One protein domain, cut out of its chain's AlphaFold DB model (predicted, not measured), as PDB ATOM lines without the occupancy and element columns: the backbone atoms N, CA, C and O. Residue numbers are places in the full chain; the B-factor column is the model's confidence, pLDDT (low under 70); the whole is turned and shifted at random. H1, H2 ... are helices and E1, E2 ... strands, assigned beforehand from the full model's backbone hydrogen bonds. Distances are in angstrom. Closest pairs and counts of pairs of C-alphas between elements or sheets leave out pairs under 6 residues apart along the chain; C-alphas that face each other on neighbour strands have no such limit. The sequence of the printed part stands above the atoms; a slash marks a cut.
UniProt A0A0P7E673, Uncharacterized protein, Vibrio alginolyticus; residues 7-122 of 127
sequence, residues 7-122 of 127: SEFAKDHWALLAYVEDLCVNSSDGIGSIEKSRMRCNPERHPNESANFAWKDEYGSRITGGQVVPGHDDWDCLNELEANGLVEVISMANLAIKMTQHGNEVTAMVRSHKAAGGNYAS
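What this domain is: This is residues 7 to 122 of the 127 residues of an uncharacterized protein of Vibrio alginolyticus (UniProt A0A0P7E673). A small three-stranded sheet is covered on one face by H1, which crosses its strands near the middle of the body; H2 is over the same face, H3 packs on H1, and the loop-rich residues 34 to 73 make the end of the body far from H3. You have 116 printed residues, in the order H1 E1 H2 E2 E3 H3; the sheet E1 E3 E2 is antiparallel. The class is mixed, with under half of the residues in named elements; the whole is compact, radius of gyration of the C-alphas 13.9 A, spans 34 by 34 by 21 A.

How they stand to each other: Start at H1, residues 11 to 25: it is on the sheet of E1, residues 31 to 33, E3, residues 96 to 99, and E2, residues 87 to 91, at a height over the sheet of 9.7 A, across the strands. Beside E1, E3 is antiparallel, with N 32 and O 97 2.8 A apart, within hydrogen-bond range. H2, residues 74 to 83, is on the same face, two layers in all, and stands up from the sheet; E1, H2, E2 form a split strand-helix-strand unit, E3 between its strands, with a right-handed crossover. H1 touches H2 with residues 12 to 17 alone, C-alphas of His 13 and Cys 77 closest at 5.6 A, about perpendicular at 74 degrees. In the hairpin E2 and E3, N 88 and O 98 are 2.8 A apart, within hydrogen-bond range. H3, residues 101 to 115, only grazes the sheet; it touches H1, C-alphas of Ala 18 and Thr 107 closest at 6.3 A, a steep tilt of 66 degrees, opposite ways. In H1, H2 and H3 every O i to N i+4 pair is within hydrogen-bond range.

Where its parts are: Find C-alpha 11 at (-26.926, -3.395, 12.606); H1 runs 21.1 A. E1 spans 6.7 A, H2 14.0 A, E2 11.9 A and E3 10.7 A. H3 runs 21.2 A to C-alpha 115 at (-12.561, 2.657, 11.567).

The domain as a whole: The C-alphas of Pro 47 and Ala 116, the farthest apart, are 39.0 A from each other. The link E1 to H2 is long, 40 residues. The printed part has no cut, and no printed residue is under 70 in pLDDT.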
ATOM      1  N   SER A   7     -33.070   4.136   4.953       93.94
ATOM      2  CA  SER A   7     -33.001   5.069   6.088       93.94
ATOM      3  C   SER A   7     -33.280   4.410   7.447       93.94
ATOM      4  O   SER A   7     -32.924   4.951   8.494       93.94
ATOM      5  N   GLU A   8     -33.909   3.234   7.447       94.25
ATOM      6  CA  GLU A   8     -34.187   2.415   8.626       94.25
ATOM      7  C   GLU A   8     -33.155   1.288   8.815       94.25
ATOM      8  O   GLU A   8     -33.216   0.577   9.821       94.25
ATOM      9  N   PHE A   9     -32.212   1.106   7.885       95.94
ATOM     10  CA  PHE A   9     -31.162   0.099   8.020       95.94
ATOM     11  C   PHE A   9     -30.291   0.386   9.241       95.94
ATOM     12  O   PHE A   9     -29.846   1.511   9.474       95.94
ATOM     13  N   ALA A  10     -29.994  -0.671   9.994       94.75
ATOM     14  CA  ALA A  10     -29.095  -0.603  11.136       94.75
ATOM     15  C   ALA A  10     -28.178  -1.827  11.168       94.75
ATOM     16  O   ALA A  10     -27.619  -2.232  10.150       94.75
ATOM     17  N   LYS A  11     -27.974  -2.403  12.357       95.50
ATOM     18  CA  LYS A  11     -26.926  -3.395  12.606       95.50
ATOM     19  C   LYS A  11     -26.931  -4.530  11.588       95.50
ATOM     20  O   LYS A  11     -25.864  -4.878  11.097       95.50
ATOM     21  N   ASP A  12     -28.095  -5.121  11.347       96.81
ATOM     22  CA  ASP A  12     -28.195  -6.387  10.628       96.81
ATOM     23  C   ASP A  12     -28.019  -6.190   9.111       96.81
ATOM     24  O   ASP A  12     -27.210  -6.897   8.513       96.81
ATOM     25  N   HIS A  13     -28.609  -5.147   8.515       97.56
ATOM     26  CA  HIS A  13     -28.374  -4.769   7.113       97.56
ATOM     27  C   HIS A  13     -26.928  -4.375   6.830       97.56
ATOM     28  O   HIS A  13     -26.323  -4.874   5.884       97.56
ATOM     29  N   TRP A  14     -26.343  -3.500   7.655       97.88
ATOM     30  CA  TRP A  14     -24.980  -3.018   7.416       97.88
ATOM     31  C   TRP A  14     -23.926  -4.091   7.678       97.88
ATOM     32  O   TRP A  14     -22.917  -4.141   6.975       97.88
ATOM     33  N   ALA A  15     -24.160  -4.976   8.653       97.44
ATOM     34  CA  ALA A  15     -23.307  -6.140   8.855       97.44
ATOM     35  C   ALA A  15     -23.400  -7.117   7.675       97.44
ATOM     36  O   ALA A  15     -22.370  -7.633   7.248       97.44
ATOM     37  N   LEU A  16     -24.604  -7.340   7.132       97.88
ATOM     38  CA  LEU A  16     -24.794  -8.197   5.966       97.88
ATOM     39  C   LEU A  16     -24.114  -7.621   4.718       97.88
ATOM     40  O   LEU A  16     -23.417  -8.355   4.027       97.88
ATOM     41  N   LEU A  17     -24.243  -6.316   4.464       98.25
ATOM     42  CA  LEU A  17     -23.560  -5.655   3.348       98.25
ATOM     43  C   LEU A  17     -22.036  -5.825   3.440       98.25
ATOM     44  O   LEU A  17     -21.398  -6.193   2.459       98.25
ATOM     45  N   ALA A  18     -21.458  -5.615   4.628       97.94
ATOM     46  CA  ALA A  18     -20.025  -5.809   4.853       97.94
ATOM     47  C   ALA A  18     -19.590  -7.275   4.659       97.94
ATOM     48  O   ALA A  18     -18.508  -7.534   4.143       97.94
ATOM     49  N   TYR A  19     -20.429  -8.237   5.049       97.62
ATOM     50  CA  TYR A  19     -20.171  -9.655   4.800       97.62
ATOM     51  C   TYR A  19     -20.192  -9.990   3.302       97.62
ATOM     52  O   TYR A  19     -19.282 -10.654   2.816       97.62
ATOM     53  N   VAL A  20     -21.190  -9.507   2.557       97.81
ATOM     54  CA  VAL A  20     -21.270  -9.715   1.102       97.81
ATOM     55  C   VAL A  20     -20.071  -9.096   0.389       97.81
ATOM     56  O   VAL A  20     -19.521  -9.705  -0.529       97.81
ATOM     57  N   GLU A  21     -19.636  -7.915   0.825       98.19
ATOM     58  CA  GLU A  21     -18.444  -7.270   0.281       98.19
ATOM     59  C   GLU A  21     -17.192  -8.131   0.469       98.19
ATOM     60  O   GLU A  21     -16.468  -8.354  -0.499       98.19
ATOM     61  N   ASP A  22     -16.972  -8.669   1.671       97.88
ATOM     62  CA  ASP A  22     -15.852  -9.573   1.954       97.88
ATOM     63  C   ASP A  22     -15.876 -10.810   1.039       97.88
ATOM     64  O   ASP A  22     -14.854 -11.170   0.453       97.88
ATOM     65  N   LEU A  23     -17.052 -11.413   0.823       97.50
ATOM     66  CA  LEU A  23     -17.201 -12.538  -0.108       97.50
ATOM     67  C   LEU A  23     -16.829 -12.157  -1.547       97.50
ATOM     68  O   LEU A  23     -16.144 -12.917  -2.229       97.50
ATOM     69  N   CYS A  24     -17.279 -10.993  -2.020       97.56
ATOM     70  CA  CYS A  24     -17.024 -10.553  -3.389       97.56
ATOM     71  C   CYS A  24     -15.556 -10.158  -3.592       97.56
ATOM     72  O   CYS A  24     -14.957 -10.536  -4.595       97.56
ATOM     73  N   VAL A  25     -14.950  -9.437  -2.645       96.88
ATOM     74  CA  VAL A  25     -13.553  -8.978  -2.731       96.88
ATOM     75  C   VAL A  25     -12.566 -10.143  -2.683       96.88
ATOM     76  O   VAL A  25     -11.545 -10.102  -3.366       96.88
ATOM     77  N   ASN A  26     -12.868 -11.190  -1.913       96.62
ATOM     78  CA  ASN A  26     -12.011 -12.374  -1.812       96.62
ATOM     79  C   ASN A  26     -12.301 -13.441  -2.883       96.62
ATOM     80  O   ASN A  26     -11.622 -14.469  -2.925       96.62
ATOM     81  N   SER A  27     -13.283 -13.216  -3.758       96.44
ATOM     82  CA  SER A  27     -13.534 -14.072  -4.921       96.44
ATOM     83  C   SER A  27     -12.607 -13.712  -6.089       96.44
ATOM     84  O   SER A  27     -12.194 -12.564  -6.251       96.44
ATOM     85  N   SER A  28     -12.280 -14.684  -6.942       92.69
ATOM     86  CA  SER A  28     -11.380 -14.464  -8.086       92.69
ATOM     87  C   SER A  28     -12.003 -13.663  -9.235       92.69
ATOM     88  O   SER A  28     -11.274 -13.133 -10.071       92.69
ATOM     89  N   ASP A  29     -13.330 -13.604  -9.314       95.06
ATOM     90  CA  ASP A  29     -14.105 -12.998 -10.405       95.06
ATOM     91  C   ASP A  29     -15.023 -11.852  -9.939       95.06
ATOM     92  O   ASP A  29     -15.773 -11.282 -10.736       95.06
ATOM     93  N   GLY A  30     -14.945 -11.478  -8.659       95.38
ATOM     94  CA  GLY A  30     -15.804 -10.467  -8.049       95.38
ATOM     95  C   GLY A  30     -17.224 -10.959  -7.747       95.38
ATOM     96  O   GLY A  30     -18.085 -10.125  -7.458       95.38
ATOM     97  N   ILE A  31     -17.482 -12.270  -7.837       97.38
ATOM     98  CA  ILE A  31     -18.754 -12.906  -7.493       97.38
ATOM     99  C   ILE A  31     -18.580 -13.689  -6.187       97.38
ATOM    100  O   ILE A  31     -17.949 -14.745  -6.129       97.38
ATOM    101  N   GLY A  32     -19.178 -13.173  -5.115       97.00
ATOM    102  CA  GLY A  32     -19.238 -13.855  -3.829       97.00
ATOM    103  C   GLY A  32     -20.219 -15.029  -3.849       97.00
ATOM    104  O   GLY A  32     -21.201 -15.030  -4.595       97.00
ATOM    105  N   SER A  33     -19.983 -16.018  -2.986       96.62
ATOM    106  CA  SER A  33     -20.919 -17.117  -2.730       96.62
ATOM    107  C   SER A  33     -21.328 -17.104  -1.261       96.62
ATOM    108  O   SER A  33     -20.479 -17.206  -0.376       96.62
ATOM    109  N   ILE A  34     -22.622 -16.928  -0.989       94.81
ATOM    110  CA  ILE A  34     -23.142 -16.860   0.379       94.81
ATOM    111  C   ILE A  34     -23.138 -18.255   1.008       94.81
ATOM    112  O   ILE A  34     -23.748 -19.194   0.504       94.81
ATOM    113  N   GLU A  35     -22.530 -18.377   2.183       91.31
ATOM    114  CA  GLU A  35     -22.639 -19.580   3.007       91.31
ATOM    115  C   GLU A  35     -23.931 -19.568   3.841       91.31
ATOM    116  O   GLU A  35     -24.043 -18.803   4.803       91.31
ATOM    117  N   LYS A  36     -24.896 -20.458   3.545       88.81
ATOM    118  CA  LYS A  36     -26.174 -20.549   4.293       88.81
ATOM    119  C   LYS A  36     -25.980 -20.714   5.804       88.81
ATOM    120  O   LYS A  36     -26.741 -20.163   6.590       88.81
ATOM    121  N   SER A  37     -24.937 -21.434   6.225       88.62
ATOM    122  CA  SER A  37     -24.595 -21.649   7.640       88.62
ATOM    123  C   SER A  37     -24.201 -20.374   8.389       88.62
ATOM    124  O   SER A  37     -24.184 -20.379   9.619       88.62
ATOM    125  N   ARG A  38     -23.869 -19.293   7.674       90.44
ATOM    126  CA  ARG A  38     -23.549 -17.981   8.251       90.44
ATOM    127  C   ARG A  38     -24.743 -17.028   8.279       90.44
ATOM    128  O   ARG A  38     -24.647 -15.973   8.898       90.44
ATOM    129  N   MET A  39     -25.857 -17.405   7.652       90.94
ATOM    130  CA  MET A  39     -27.081 -16.614   7.606       90.94
ATOM    131  C   MET A  39     -28.008 -16.995   8.765       90.94
ATOM    132  O   MET A  39     -28.322 -18.168   8.984       90.94
ATOM    133  N   ARG A  40     -28.527 -16.001   9.486       91.81
ATOM    134  CA  ARG A  40     -29.664 -16.176  10.394       91.81
ATOM    135  C   ARG A  40     -30.915 -16.179   9.539       91.81
ATOM    136  O   ARG A  40     -31.404 -15.133   9.129       91.81
ATOM    137  N   CYS A  41     -31.405 -17.371   9.258       90.44
ATOM    138  CA  CYS A  41     -32.541 -17.576   8.383       90.44
ATOM    139  C   CYS A  41     -33.680 -18.265   9.139       90.44
ATOM    140  O   CYS A  41     -33.457 -19.230   9.869       90.44
ATOM    141  N   ASN A  42     -34.898 -17.756   8.966       89.88
ATOM    142  CA  ASN A  42     -36.098 -18.315   9.558       89.88
ATOM    143  C   ASN A  42     -36.588 -19.525   8.729       89.88
ATOM    144  O   ASN A  42     -37.119 -19.310   7.633       89.88
ATOM    145  N   PRO A  43     -36.480 -20.779   9.223       88.31
ATOM    146  CA  PRO A  43     -36.958 -21.976   8.521       88.31
ATOM    147  C   PRO A  43     -38.448 -21.959   8.177       88.31
ATOM    148  O   PRO A  43     -38.847 -22.612   7.219       88.31
ATOM    149  N   GLU A  44     -39.287 -21.235   8.917       86.00
ATOM    150  CA  GLU A  44     -40.720 -21.159   8.606       86.00
ATOM    151  C   GLU A  44     -40.984 -20.333   7.341       86.00
ATOM    152  O   GLU A  44     -41.973 -20.551   6.644       86.00
ATOM    153  N   ARG A  45     -40.086 -19.394   7.025       83.44
ATOM    154  CA  ARG A  45     -40.197 -18.504   5.863       83.44
ATOM    155  C   ARG A  45     -39.387 -18.985   4.678       83.44
ATOM    156  O   ARG A  45     -39.856 -18.940   3.545       83.44
ATOM    157  N   HIS A  46     -38.177 -19.446   4.955       83.12
ATOM    158  CA  HIS A  46     -37.229 -19.894   3.955       83.12
ATOM    159  C   HIS A  46     -36.779 -21.326   4.297       83.12
ATOM    160  O   HIS A  46     -35.625 -21.556   4.674       83.12
ATOM    161  N   PRO A  47     -37.683 -22.318   4.177       81.25
ATOM    162  CA  PRO A  47     -37.437 -23.687   4.640       81.25
ATOM    163  C   PRO A  47     -36.220 -24.345   3.980       81.25
ATOM    164  O   PRO A  47     -35.521 -25.122   4.623       81.25
ATOM    165  N   ASN A  48     -35.918 -23.984   2.730       80.69
ATOM    166  CA  ASN A  48     -34.790 -24.537   1.969       80.69
ATOM    167  C   ASN A  48     -33.479 -23.745   2.135       80.69
ATOM    168  O   ASN A  48     -32.433 -24.149   1.617       80.69
ATOM    169  N   GLU A  49     -33.523 -22.615   2.846       75.88
ATOM    170  CA  GLU A  49     -32.405 -21.675   2.960       75.88
ATOM    171  C   GLU A  49     -31.892 -21.504   4.396       75.88
ATOM    172  O   GLU A  49     -30.956 -20.738   4.636       75.88
ATOM    173  N   SER A  50     -32.489 -22.220   5.353       76.69
ATOM    174  CA  SER A  50     -32.140 -22.119   6.768       76.69
ATOM    175  C   SER A  50     -31.011 -23.063   7.178       76.69
ATOM    176  O   SER A  50     -30.860 -24.163   6.648       76.69
ATOM    177  N   ALA A  51     -30.259 -22.670   8.206       74.00
ATOM    178  CA  ALA A  51     -29.257 -23.518   8.851       74.00
ATOM    179  C   ALA A  51     -29.865 -24.545   9.841       74.00
ATOM    180  O   ALA A  51     -29.163 -25.025  10.728       74.00
ATOM    181  N   ASN A  52     -31.158 -24.885   9.712       73.69
ATOM    182  CA  ASN A  52     -31.872 -25.863  10.546       73.69
ATOM    183  C   ASN A  52     -31.814 -25.587  12.064       73.69
ATOM    184  O   ASN A  52     -31.598 -26.501  12.861       73.69
ATOM    185  N   PHE A  53     -32.028 -24.339  12.490       81.00
ATOM    186  CA  PHE A  53     -32.174 -23.990  13.909       81.00
ATOM    187  C   PHE A  53     -33.608 -23.558  14.240       81.00
ATOM    188  O   PHE A  53     -34.349 -23.104  13.373       81.00
ATOM    189  N   ALA A  54     -34.004 -23.683  15.510       88.19
ATOM    190  CA  ALA A  54     -35.322 -23.245  15.969       88.19
ATOM    191  C   ALA A  54     -35.399 -21.709  16.010       88.19
ATOM    192  O   ALA A  54     -34.689 -21.067  16.794       88.19
ATOM    193  N   TRP A  55     -36.255 -21.127  15.167       92.31
ATOM    194  CA  TRP A  55     -36.443 -19.680  15.097       92.31
ATOM    195  C   TRP A  55     -37.107 -19.122  16.358       92.31
ATOM    196  O   TRP A  55     -37.937 -19.773  16.991       92.31
ATOM    197  N   LYS A  56     -36.754 -17.880  16.693       92.75
ATOM    198  CA  LYS A  56     -37.421 -17.059  17.704       92.75
ATOM    199  C   LYS A  56     -37.510 -15.631  17.192       92.75
ATOM    200  O   LYS A  56     -36.564 -15.141  16.580       92.75
ATOM    201  N   ASP A  57     -38.591 -14.932  17.514       91.88
ATOM    202  CA  ASP A  57     -38.801 -13.554  17.052       91.88
ATOM    203  C   ASP A  57     -37.720 -12.569  17.516       91.88
ATOM    204  O   ASP A  57     -37.418 -11.609  16.811       91.88
ATOM    205  N   GLU A  58     -37.068 -12.837  18.649       93.69
ATOM    206  CA  GLU A  58     -35.921 -12.065  19.154       93.69
ATOM    207  C   GLU A  58     -34.675 -12.127  18.247       93.69
ATOM    208  O   GLU A  58     -33.760 -11.307  18.379       93.69
ATOM    209  N   TYR A  59     -34.631 -13.087  17.317       92.69
ATOM    210  CA  TYR A  59     -33.586 -13.205  16.299       92.69
ATOM    211  C   TYR A  59     -33.868 -12.373  15.052       92.69
ATOM    212  O   TYR A  59     -33.002 -12.294  14.181       92.69
ATOM    213  N   GLY A  60     -35.037 -11.732  14.988       93.62
ATOM    214  CA  GLY A  60     -35.387 -10.813  13.924       93.62
ATOM    215  C   GLY A  60     -34.359  -9.695  13.743       93.62
ATOM    216  O   GLY A  60     -33.595  -9.333  14.649       93.62
ATOM    217  N   SER A  61     -34.361  -9.134  12.543       94.62
ATOM    218  CA  SER A  61     -33.431  -8.086  12.148       94.62
ATOM    219  C   SER A  61     -33.717  -6.788  12.899       94.62
ATOM    220  O   SER A  61     -34.867  -6.422  13.156       94.62
ATOM    221  N   ARG A  62     -32.647  -6.095  13.276       95.56
ATOM    222  CA  ARG A  62     -32.659  -4.837  14.019       95.56
ATOM    223  C   ARG A  62     -32.563  -3.670  13.057       95.56
ATOM    224  O   ARG A  62     -31.587  -3.562  12.313       95.56
ATOM    225  N   ILE A  63     -33.530  -2.771  13.167       93.44
ATOM    226  CA  ILE A  63     -33.598  -1.514  12.422       93.44
ATOM    227  C   ILE A  63     -33.159  -0.332  13.297       93.44
ATOM    228  O   ILE A  63     -32.875  -0.488  14.494       93.44
ATOM    229  N   THR A  64     -33.074   0.856  12.701       91.94
ATOM    230  CA  THR A  64     -32.706   2.101  13.390       91.94
ATOM    231  C   THR A  64     -33.555   2.307  14.648       91.94
ATOM    232  O   THR A  64     -34.753   2.032  14.668       91.94
ATOM    233  N   GLY A  65     -32.922   2.751  15.737       89.19
ATOM    234  CA  GLY A  65     -33.560   2.846  17.057       89.19
ATOM    235  C   GLY A  65     -33.559   1.537  17.859       89.19
ATOM    236  O   GLY A  65     -34.036   1.517  18.989       89.19
ATOM    237  N   GLY A  66     -32.994   0.453  17.314       90.69
ATOM    238  CA  GLY A  66     -32.815  -0.818  18.020       90.69
ATOM    239  C   GLY A  66     -34.060  -1.706  18.052       90.69
ATOM    240  O   GLY A  66     -34.055  -2.732  18.731       90.69
ATOM    241  N   GLN A  67     -35.111  -1.339  17.316       93.62
ATOM    242  CA  GLN A  67     -36.313  -2.152  17.188       93.62
ATOM    243  C   GLN A  67     -35.999  -3.450  16.435       93.62
ATOM    244  O   GLN A  67     -35.362  -3.431  15.384       93.62
ATOM    245  N   VAL A  68     -36.485  -4.573  16.963       95.31
ATOM    246  CA  VAL A  68     -36.467  -5.874  16.285       95.31
ATOM    247  C   VAL A  68     -37.719  -5.996  15.421       95.31
ATOM    248  O   VAL A  68     -38.817  -5.688  15.888       95.31
ATOM    249  N   VAL A  69     -37.563  -6.444  14.176       94.06
ATOM    250  CA  VAL A  69     -38.672  -6.781  13.274       94.06
ATOM    251  C   VAL A  69     -38.905  -8.299  13.340       94.06
ATOM    252  O   VAL A  69     -38.088  -9.056  12.810       94.06
ATOM    253  N   PRO A  70     -39.984  -8.776  13.996       92.75
ATOM    254  CA  PRO A  70     -40.248 -10.205  14.153       92.75
ATOM    255  C   PRO A  70     -40.329 -10.931  12.812       92.75
ATOM    256  O   PRO A  70     -40.946 -10.445  11.861       92.75
ATOM    257  N   GLY A  71     -39.684 -12.093  12.739       91.62
ATOM    258  CA  GLY A  71     -39.641 -12.917  11.533       91.62
ATOM    259  C   GLY A  71     -38.847 -12.337  10.357       91.62
ATOM    260  O   GLY A  71     -38.831 -12.993   9.323       91.62
ATOM    261  N   HIS A  72     -38.214 -11.166  10.490       94.19
ATOM    262  CA  HIS A  72     -37.330 -10.598   9.467       94.19
ATOM    263  C   HIS A  72     -35.932 -11.188   9.600       94.19
ATOM    264  O   HIS A  72     -35.249 -10.943  10.598       94.19
ATOM    265  N   ASP A  73     -35.498 -11.948   8.610       94.06
ATOM    266  CA  ASP A  73     -34.234 -12.677   8.659       94.06
ATOM    267  C   ASP A  73     -33.180 -12.068   7.720       94.06
ATOM    268  O   ASP A  73     -33.388 -10.994   7.147       94.06
ATOM    269  N   ASP A  74     -32.017 -12.706   7.594       95.12
ATOM    270  CA  ASP A  74     -30.958 -12.139   6.764       95.12
ATOM    271  C   ASP A  74     -31.234 -12.257   5.246       95.12
ATOM    272  O   ASP A  74     -30.650 -11.501   4.472       95.12
ATOM    273  N   TRP A  75     -32.136 -13.141   4.796       93.88
ATOM    274  CA  TRP A  75     -32.575 -13.157   3.392       93.88
ATOM    275  C   TRP A  75     -33.490 -11.981   3.086       93.88
ATOM    276  O   TRP A  75     -33.378 -11.373   2.023       93.88
ATOM    277  N   ASP A  76     -34.353 -11.615   4.035       94.94
ATOM    278  CA  ASP A  76     -35.129 -10.383   3.937       94.94
ATOM    279  C   ASP A  76     -34.197  -9.158   3.856       94.94
ATOM    280  O   ASP A  76     -34.354  -8.334   2.954       94.94
ATOM    281  N   CYS A  77     -33.156  -9.092   4.701       96.38
ATOM    282  CA  CYS A  77     -32.124  -8.050   4.605       96.38
ATOM    283  C   CYS A  77     -31.439  -8.048   3.231       96.38
ATOM    284  O   CYS A  77     -31.197  -6.980   2.673       96.38
ATOM    285  N   LEU A  78     -31.125  -9.222   2.672       96.56
ATOM    286  CA  LEU A  78     -30.467  -9.320   1.370       96.56
ATOM    287  C   LEU A  78     -31.344  -8.779   0.236       96.56
ATOM    288  O   LEU A  78     -30.872  -7.983  -0.575       96.56
ATOM    289  N   ASN A  79     -32.623  -9.157   0.220       95.50
ATOM    290  CA  ASN A  79     -33.598  -8.650  -0.745       95.50
ATOM    291  C   ASN A  79     -33.716  -7.120  -0.666       95.50
ATOM    292  O   ASN A  79     -33.918  -6.446  -1.674       95.50
ATOM    293  N   GLU A  80     -33.586  -6.547   0.530       97.00
ATOM    294  CA  GLU A  80     -33.628  -5.102   0.729       97.00
ATOM    295  C   GLU A  80     -32.333  -4.412   0.294       97.00
ATOM    296  O   GLU A  80     -32.400  -3.329  -0.286       97.00
ATOM    297  N   LEU A  81     -31.164  -5.029   0.497       97.62
ATOM    298  CA  LEU A  81     -29.905  -4.539  -0.074       97.62
ATOM    299  C   LEU A  81     -29.978  -4.505  -1.609       97.62
ATOM    300  O   LEU A  81     -29.598  -3.500  -2.216       97.62
ATOM    301  N   GLU A  82     -30.511  -5.558  -2.233       97.56
ATOM    302  CA  GLU A  82     -30.710  -5.623  -3.685       97.56
ATOM    303  C   GLU A  82     -31.728  -4.581  -4.163       97.56
ATOM    304  O   GLU A  82     -31.464  -3.826  -5.098       97.56
ATOM    305  N   ALA A  83     -32.867  -4.452  -3.475       96.50
ATOM    306  CA  ALA A  83     -33.905  -3.482  -3.824       96.50
ATOM    307  C   ALA A  83     -33.449  -2.015  -3.706       96.50
ATOM    308  O   ALA A  83     -34.082  -1.138  -4.295       96.50
ATOM    309  N   ASN A  84     -32.382  -1.742  -2.947       96.62
ATOM    310  CA  ASN A  84     -31.735  -0.429  -2.862       96.62
ATOM    311  C   ASN A  84     -30.485  -0.322  -3.759       96.62
ATOM    312  O   ASN A  84     -29.733   0.645  -3.662       96.62
ATOM    313  N   GLY A  85     -30.251  -1.301  -4.637       97.31
ATOM    314  CA  GLY A  85     -29.168  -1.283  -5.613       97.31
ATOM    315  C   GLY A  85     -27.773  -1.389  -5.002       97.31
ATOM    316  O   GLY A  85     -26.817  -0.945  -5.631       97.31
ATOM    317  N   LEU A  86     -27.635  -1.934  -3.790       98.19
ATOM    318  CA  LEU A  86     -26.340  -2.115  -3.120       98.19
ATOM    319  C   LEU A  86     -25.662  -3.425  -3.537       98.19
ATOM    320  O   LEU A  86     -24.440  -3.514  -3.608       98.19
ATOM    321  N   VAL A  87     -26.454  -4.443  -3.841       98.50
ATOM    322  CA  VAL A  87     -25.974  -5.748  -4.300       98.50
ATOM    323  C   VAL A  87     -26.819  -6.214  -5.477       98.50
ATOM    324  O   VAL A  87     -27.912  -5.702  -5.702       98.50
ATOM    325  N   GLU A  88     -26.301  -7.178  -6.223       98.06
ATOM    326  CA  GLU A  88     -27.006  -7.880  -7.290       98.06
ATOM    327  C   GLU A  88     -26.964  -9.378  -6.984       98.06
ATOM    328  O   GLU A  88     -25.881  -9.972  -6.896       98.06
ATOM    329  N   VAL A  89     -28.128 -10.002  -6.807       96.75
ATOM    330  CA  VAL A  89     -28.231 -11.449  -6.636       96.75
ATOM    331  C   VAL A  89     -28.205 -12.100  -8.016       96.75
ATOM    332  O   VAL A  89     -29.204 -12.171  -8.729       96.75
ATOM    333  N   ILE A  90     -27.043 -12.629  -8.390       96.38
ATOM    334  CA  ILE A  90     -26.835 -13.290  -9.684       96.38
ATOM    335  C   ILE A  90     -27.612 -14.609  -9.753       96.38
ATOM    336  O   ILE A  90     -28.172 -14.971 -10.789       96.38
ATOM    337  N   SER A  91     -27.628 -15.369  -8.655       93.06
ATOM    338  CA  SER A  91     -28.359 -16.633  -8.587       93.06
ATOM    339  C   SER A  91     -28.675 -17.019  -7.151       93.06
ATOM    340  O   SER A  91     -27.768 -17.306  -6.375       93.06
ATOM    341  N   MET A  92     -29.962 -17.158  -6.831       88.31
ATOM    342  CA  MET A  92     -30.393 -17.748  -5.559       88.31
ATOM    343  C   MET A  92     -30.073 -19.245  -5.466       88.31
ATOM    344  O   MET A  92     -29.807 -19.748  -4.383       88.31
ATOM    345  N   ALA A  93     -30.051 -19.964  -6.593       87.75
ATOM    346  CA  ALA A  93     -29.763 -21.400  -6.597       87.75
ATOM    347  C   ALA A  93     -28.306 -21.701  -6.212       87.75
ATOM    348  O   ALA A  93     -28.044 -22.651  -5.478       87.75
ATOM    349  N   ASN A  94     -27.375 -20.868  -6.683       89.00
ATOM    350  CA  ASN A  94     -25.942 -20.998  -6.401       89.00
ATOM    351  C   ASN A  94     -25.461 -20.037  -5.306       89.00
ATOM    352  O   ASN A  94     -24.266 -19.988  -5.019       89.00
ATOM    353  N   LEU A  95     -26.381 -19.254  -4.728       92.25
ATOM    354  CA  LEU A  95     -26.105 -18.224  -3.725       92.25
ATOM    355  C   LEU A  95     -25.036 -17.222  -4.194       92.25
ATOM    356  O   LEU A  95     -24.223 -16.744  -3.404       92.25
ATOM    357  N   ALA A  96     -25.019 -16.958  -5.500       96.44
ATOM    358  CA  ALA A  96     -24.045 -16.110  -6.164       96.44
ATOM    359  C   ALA A  96     -24.501 -14.653  -6.097       96.44
ATOM    360  O   ALA A  96     -25.631 -14.331  -6.479       96.44
ATOM    361  N   ILE A  97     -23.611 -13.783  -5.637       97.75
ATOM    362  CA  ILE A  97     -23.896 -12.377  -5.377       97.75
ATOM    363  C   ILE A  97     -22.742 -11.495  -5.834       97.75
ATOM    364  O   ILE A  97     -21.584 -11.903  -5.812       97.75
ATOM    365  N   LYS A  98     -23.060 -10.270  -6.237       98.00
ATOM    366  CA  LYS A  98     -22.078  -9.277  -6.648       98.00
ATOM    367  C   LYS A  98     -22.355  -7.930  -5.991       98.00
ATOM    368  O   LYS A  98     -23.506  -7.531  -5.825       98.00
ATOM    369  N   MET A  99     -21.293  -7.204  -5.658       98.38
ATOM    370  CA  MET A  99     -21.396  -5.803  -5.249       98.38
ATOM    371  C   MET A  99     -21.676  -4.912  -6.461       98.38
ATOM    372  O   MET A  99     -20.979  -4.992  -7.477       98.38
ATOM    373  N   THR A 100     -22.646  -4.009  -6.345       98.50
ATOM    374  CA  THR A 100     -22.811  -2.938  -7.336       98.50
ATOM    375  C   THR A 100     -21.778  -1.833  -7.095       98.50
ATOM    376  O   THR A 100     -21.113  -1.786  -6.055       98.50
ATOM    377  N   GLN A 101     -21.654  -0.887  -8.032       98.00
ATOM    378  CA  GLN A 101     -20.846   0.313  -7.793       98.00
ATOM    379  C   GLN A 101     -21.349   1.089  -6.564       98.00
ATOM    380  O   GLN A 101     -20.554   1.429  -5.689       98.00
ATOM    381  N   HIS A 102     -22.664   1.308  -6.468       98.06
ATOM    382  CA  HIS A 102     -23.271   2.003  -5.334       98.06
ATOM    383  C   HIS A 102     -23.026   1.258  -4.011       98.06
ATOM    384  O   HIS A 102     -22.666   1.867  -3.006       98.06
ATOM    385  N   GLY A 103     -23.123  -0.073  -4.017       98.12
ATOM    386  CA  GLY A 103     -22.786  -0.907  -2.867       98.12
ATOM    387  C   GLY A 103     -21.345  -0.753  -2.409       98.12
ATOM    388  O   GLY A 103     -21.095  -0.643  -1.209       98.12
ATOM    389  N   ASN A 104     -20.390  -0.707  -3.341       98.25
ATOM    390  CA  ASN A 104     -18.980  -0.490  -3.014       98.25
ATOM    391  C   ASN A 104     -18.748   0.882  -2.366       98.25
ATOM    392  O   ASN A 104     -18.021   0.979  -1.375       98.25
ATOM    393  N   GLU A 105     -19.392   1.930  -2.884       98.06
ATOM    394  CA  GLU A 105     -19.329   3.284  -2.321       98.06
ATOM    395  C   GLU A 105     -19.892   3.317  -0.892       98.06
ATOM    396  O   GLU A 105     -19.220   3.780   0.032       98.06
ATOM    397  N   VAL A 106     -21.085   2.753  -0.679       98.00
ATOM    398  CA  VAL A 106     -21.722   2.703   0.645       98.00
ATOM    399  C   VAL A 106     -20.918   1.841   1.618       98.00
ATOM    400  O   VAL A 106     -20.710   2.239   2.764       98.00
ATOM    401  N   THR A 107     -20.387   0.698   1.183       97.75
ATOM    402  CA  THR A 107     -19.574  -0.158   2.059       97.75
ATOM    403  C   THR A 107     -18.271   0.533   2.458       97.75
ATOM    404  O   THR A 107     -17.849   0.427   3.610       97.75
ATOM    405  N   ALA A 108     -17.667   1.332   1.573       97.88
ATOM    406  CA  ALA A 108     -16.526   2.170   1.939       97.88
ATOM    407  C   ALA A 108     -16.884   3.181   3.046       97.88
ATOM    408  O   ALA A 108     -16.101   3.359   3.984       97.88
ATOM    409  N   MET A 109     -18.079   3.782   3.000       97.88
ATOM    410  CA  MET A 109     -18.576   4.654   4.075       97.88
ATOM    411  C   MET A 109     -18.776   3.882   5.386       97.88
ATOM    412  O   MET A 109     -18.343   4.348   6.442       97.88
ATOM    413  N   VAL A 110     -19.357   2.678   5.325       97.69
ATOM    414  CA  VAL A 110     -19.533   1.795   6.492       97.69
ATOM    415  C   VAL A 110     -18.181   1.445   7.122       97.69
ATOM    416  O   VAL A 110     -18.018   1.562   8.340       97.69
ATOM    417  N   ARG A 111     -17.185   1.057   6.315       97.50
ATOM    418  CA  ARG A 111     -15.823   0.760   6.791       97.50
ATOM    419  C   ARG A 111     -15.165   1.981   7.426       97.50
ATOM    420  O   ARG A 111     -14.573   1.853   8.495       97.50
ATOM    421  N   SER A 112     -15.304   3.155   6.810       97.88
ATOM    422  CA  SER A 112     -14.793   4.417   7.358       97.88
ATOM    423  C   SER A 112     -15.409   4.725   8.730       97.88
ATOM    424  O   SER A 112     -14.688   4.966   9.698       97.88
ATOM    425  N   HIS A 113     -16.734   4.593   8.864       97.50
ATOM    426  CA  HIS A 113     -17.442   4.762  10.141       97.50
ATOM    427  C   HIS A 113     -16.957   3.780  11.214       97.50
ATOM    428  O   HIS A 113     -16.713   4.160  12.360       97.50
ATOM    429  N   LYS A 114     -16.767   2.510  10.842       97.31
ATOM    430  CA  LYS A 114     -16.215   1.474  11.725       97.31
ATOM    431  C   LYS A 114     -14.789   1.801  12.176       97.31
ATOM    432  O   LYS A 114     -14.484   1.636  13.356       97.31
ATOM    433  N   ALA A 115     -13.937   2.270  11.267       97.69
ATOM    434  CA  ALA A 115     -12.561   2.657  11.567       97.69
ATOM    435  C   ALA A 115     -12.486   3.879  12.500       97.69
ATOM    436  O   ALA A 115     -11.588   3.957  13.334       97.69
ATOM    437  N   ALA A 116     -13.467   4.782  12.429       98.00
ATOM    438  CA  ALA A 116     -13.608   5.923  13.334       98.00
ATOM    439  C   ALA A 116     -14.135   5.557  14.742       98.00
ATOM    440  O   ALA A 116     -14.407   6.442  15.550       98.00
ATOM    441  N   GLY A 117     -14.297   4.265  15.054       97.56
ATOM    442  CA  GLY A 117     -14.805   3.782  16.344       97.56
ATOM    443  C   GLY A 117     -16.325   3.597  16.400       97.56
ATOM    444  O   GLY A 117     -16.862   3.224  17.443       97.56
ATOM    445  N   GLY A 118     -17.027   3.813  15.285       97.12
ATOM    446  CA  GLY A 118     -18.454   3.549  15.165       97.12
ATOM    447  C   GLY A 118     -18.804   2.055  15.164       97.12
ATOM    448  O   GLY A 118     -17.961   1.155  15.078       97.12
ATOM    449  N   ASN A 119     -20.102   1.766  15.226       96.44
ATOM    450  CA  ASN A 119     -20.648   0.416  15.068       96.44
ATOM    451  C   ASN A 119     -21.769   0.394  14.014       96.44
ATOM    452  O   ASN A 119     -22.339   1.437  13.703       96.44
ATOM    453  N   TYR A 120     -22.111  -0.789  13.491       96.44
ATOM    454  CA  TYR A 120     -23.143  -0.929  12.454       96.44
ATOM    455  C   TYR A 120     -24.506  -0.372  12.882       96.44
ATOM    456  O   TYR A 120     -25.177   0.260  12.084       96.44
ATOM    457  N   ALA A 121     -24.904  -0.537  14.148       95.38
ATOM    458  CA  ALA A 121     -26.197  -0.041  14.632       95.38
ATOM    459  C   ALA A 121     -26.311   1.494  14.613       95.38
ATOM    460  O   ALA A 121     -27.415   2.024  14.608       95.38
ATOM    461  N   SER A 122     -25.170   2.186  14.637       95.06
ATOM    462  CA  SER A 122     -25.070   3.651  14.630       95.06
ATOM    463  C   SER A 122     -24.782   4.251  13.253       95.06
ATOM    464  O   SER A 122     -24.700   5.470  13.142       95.06
TER     465      SER A 122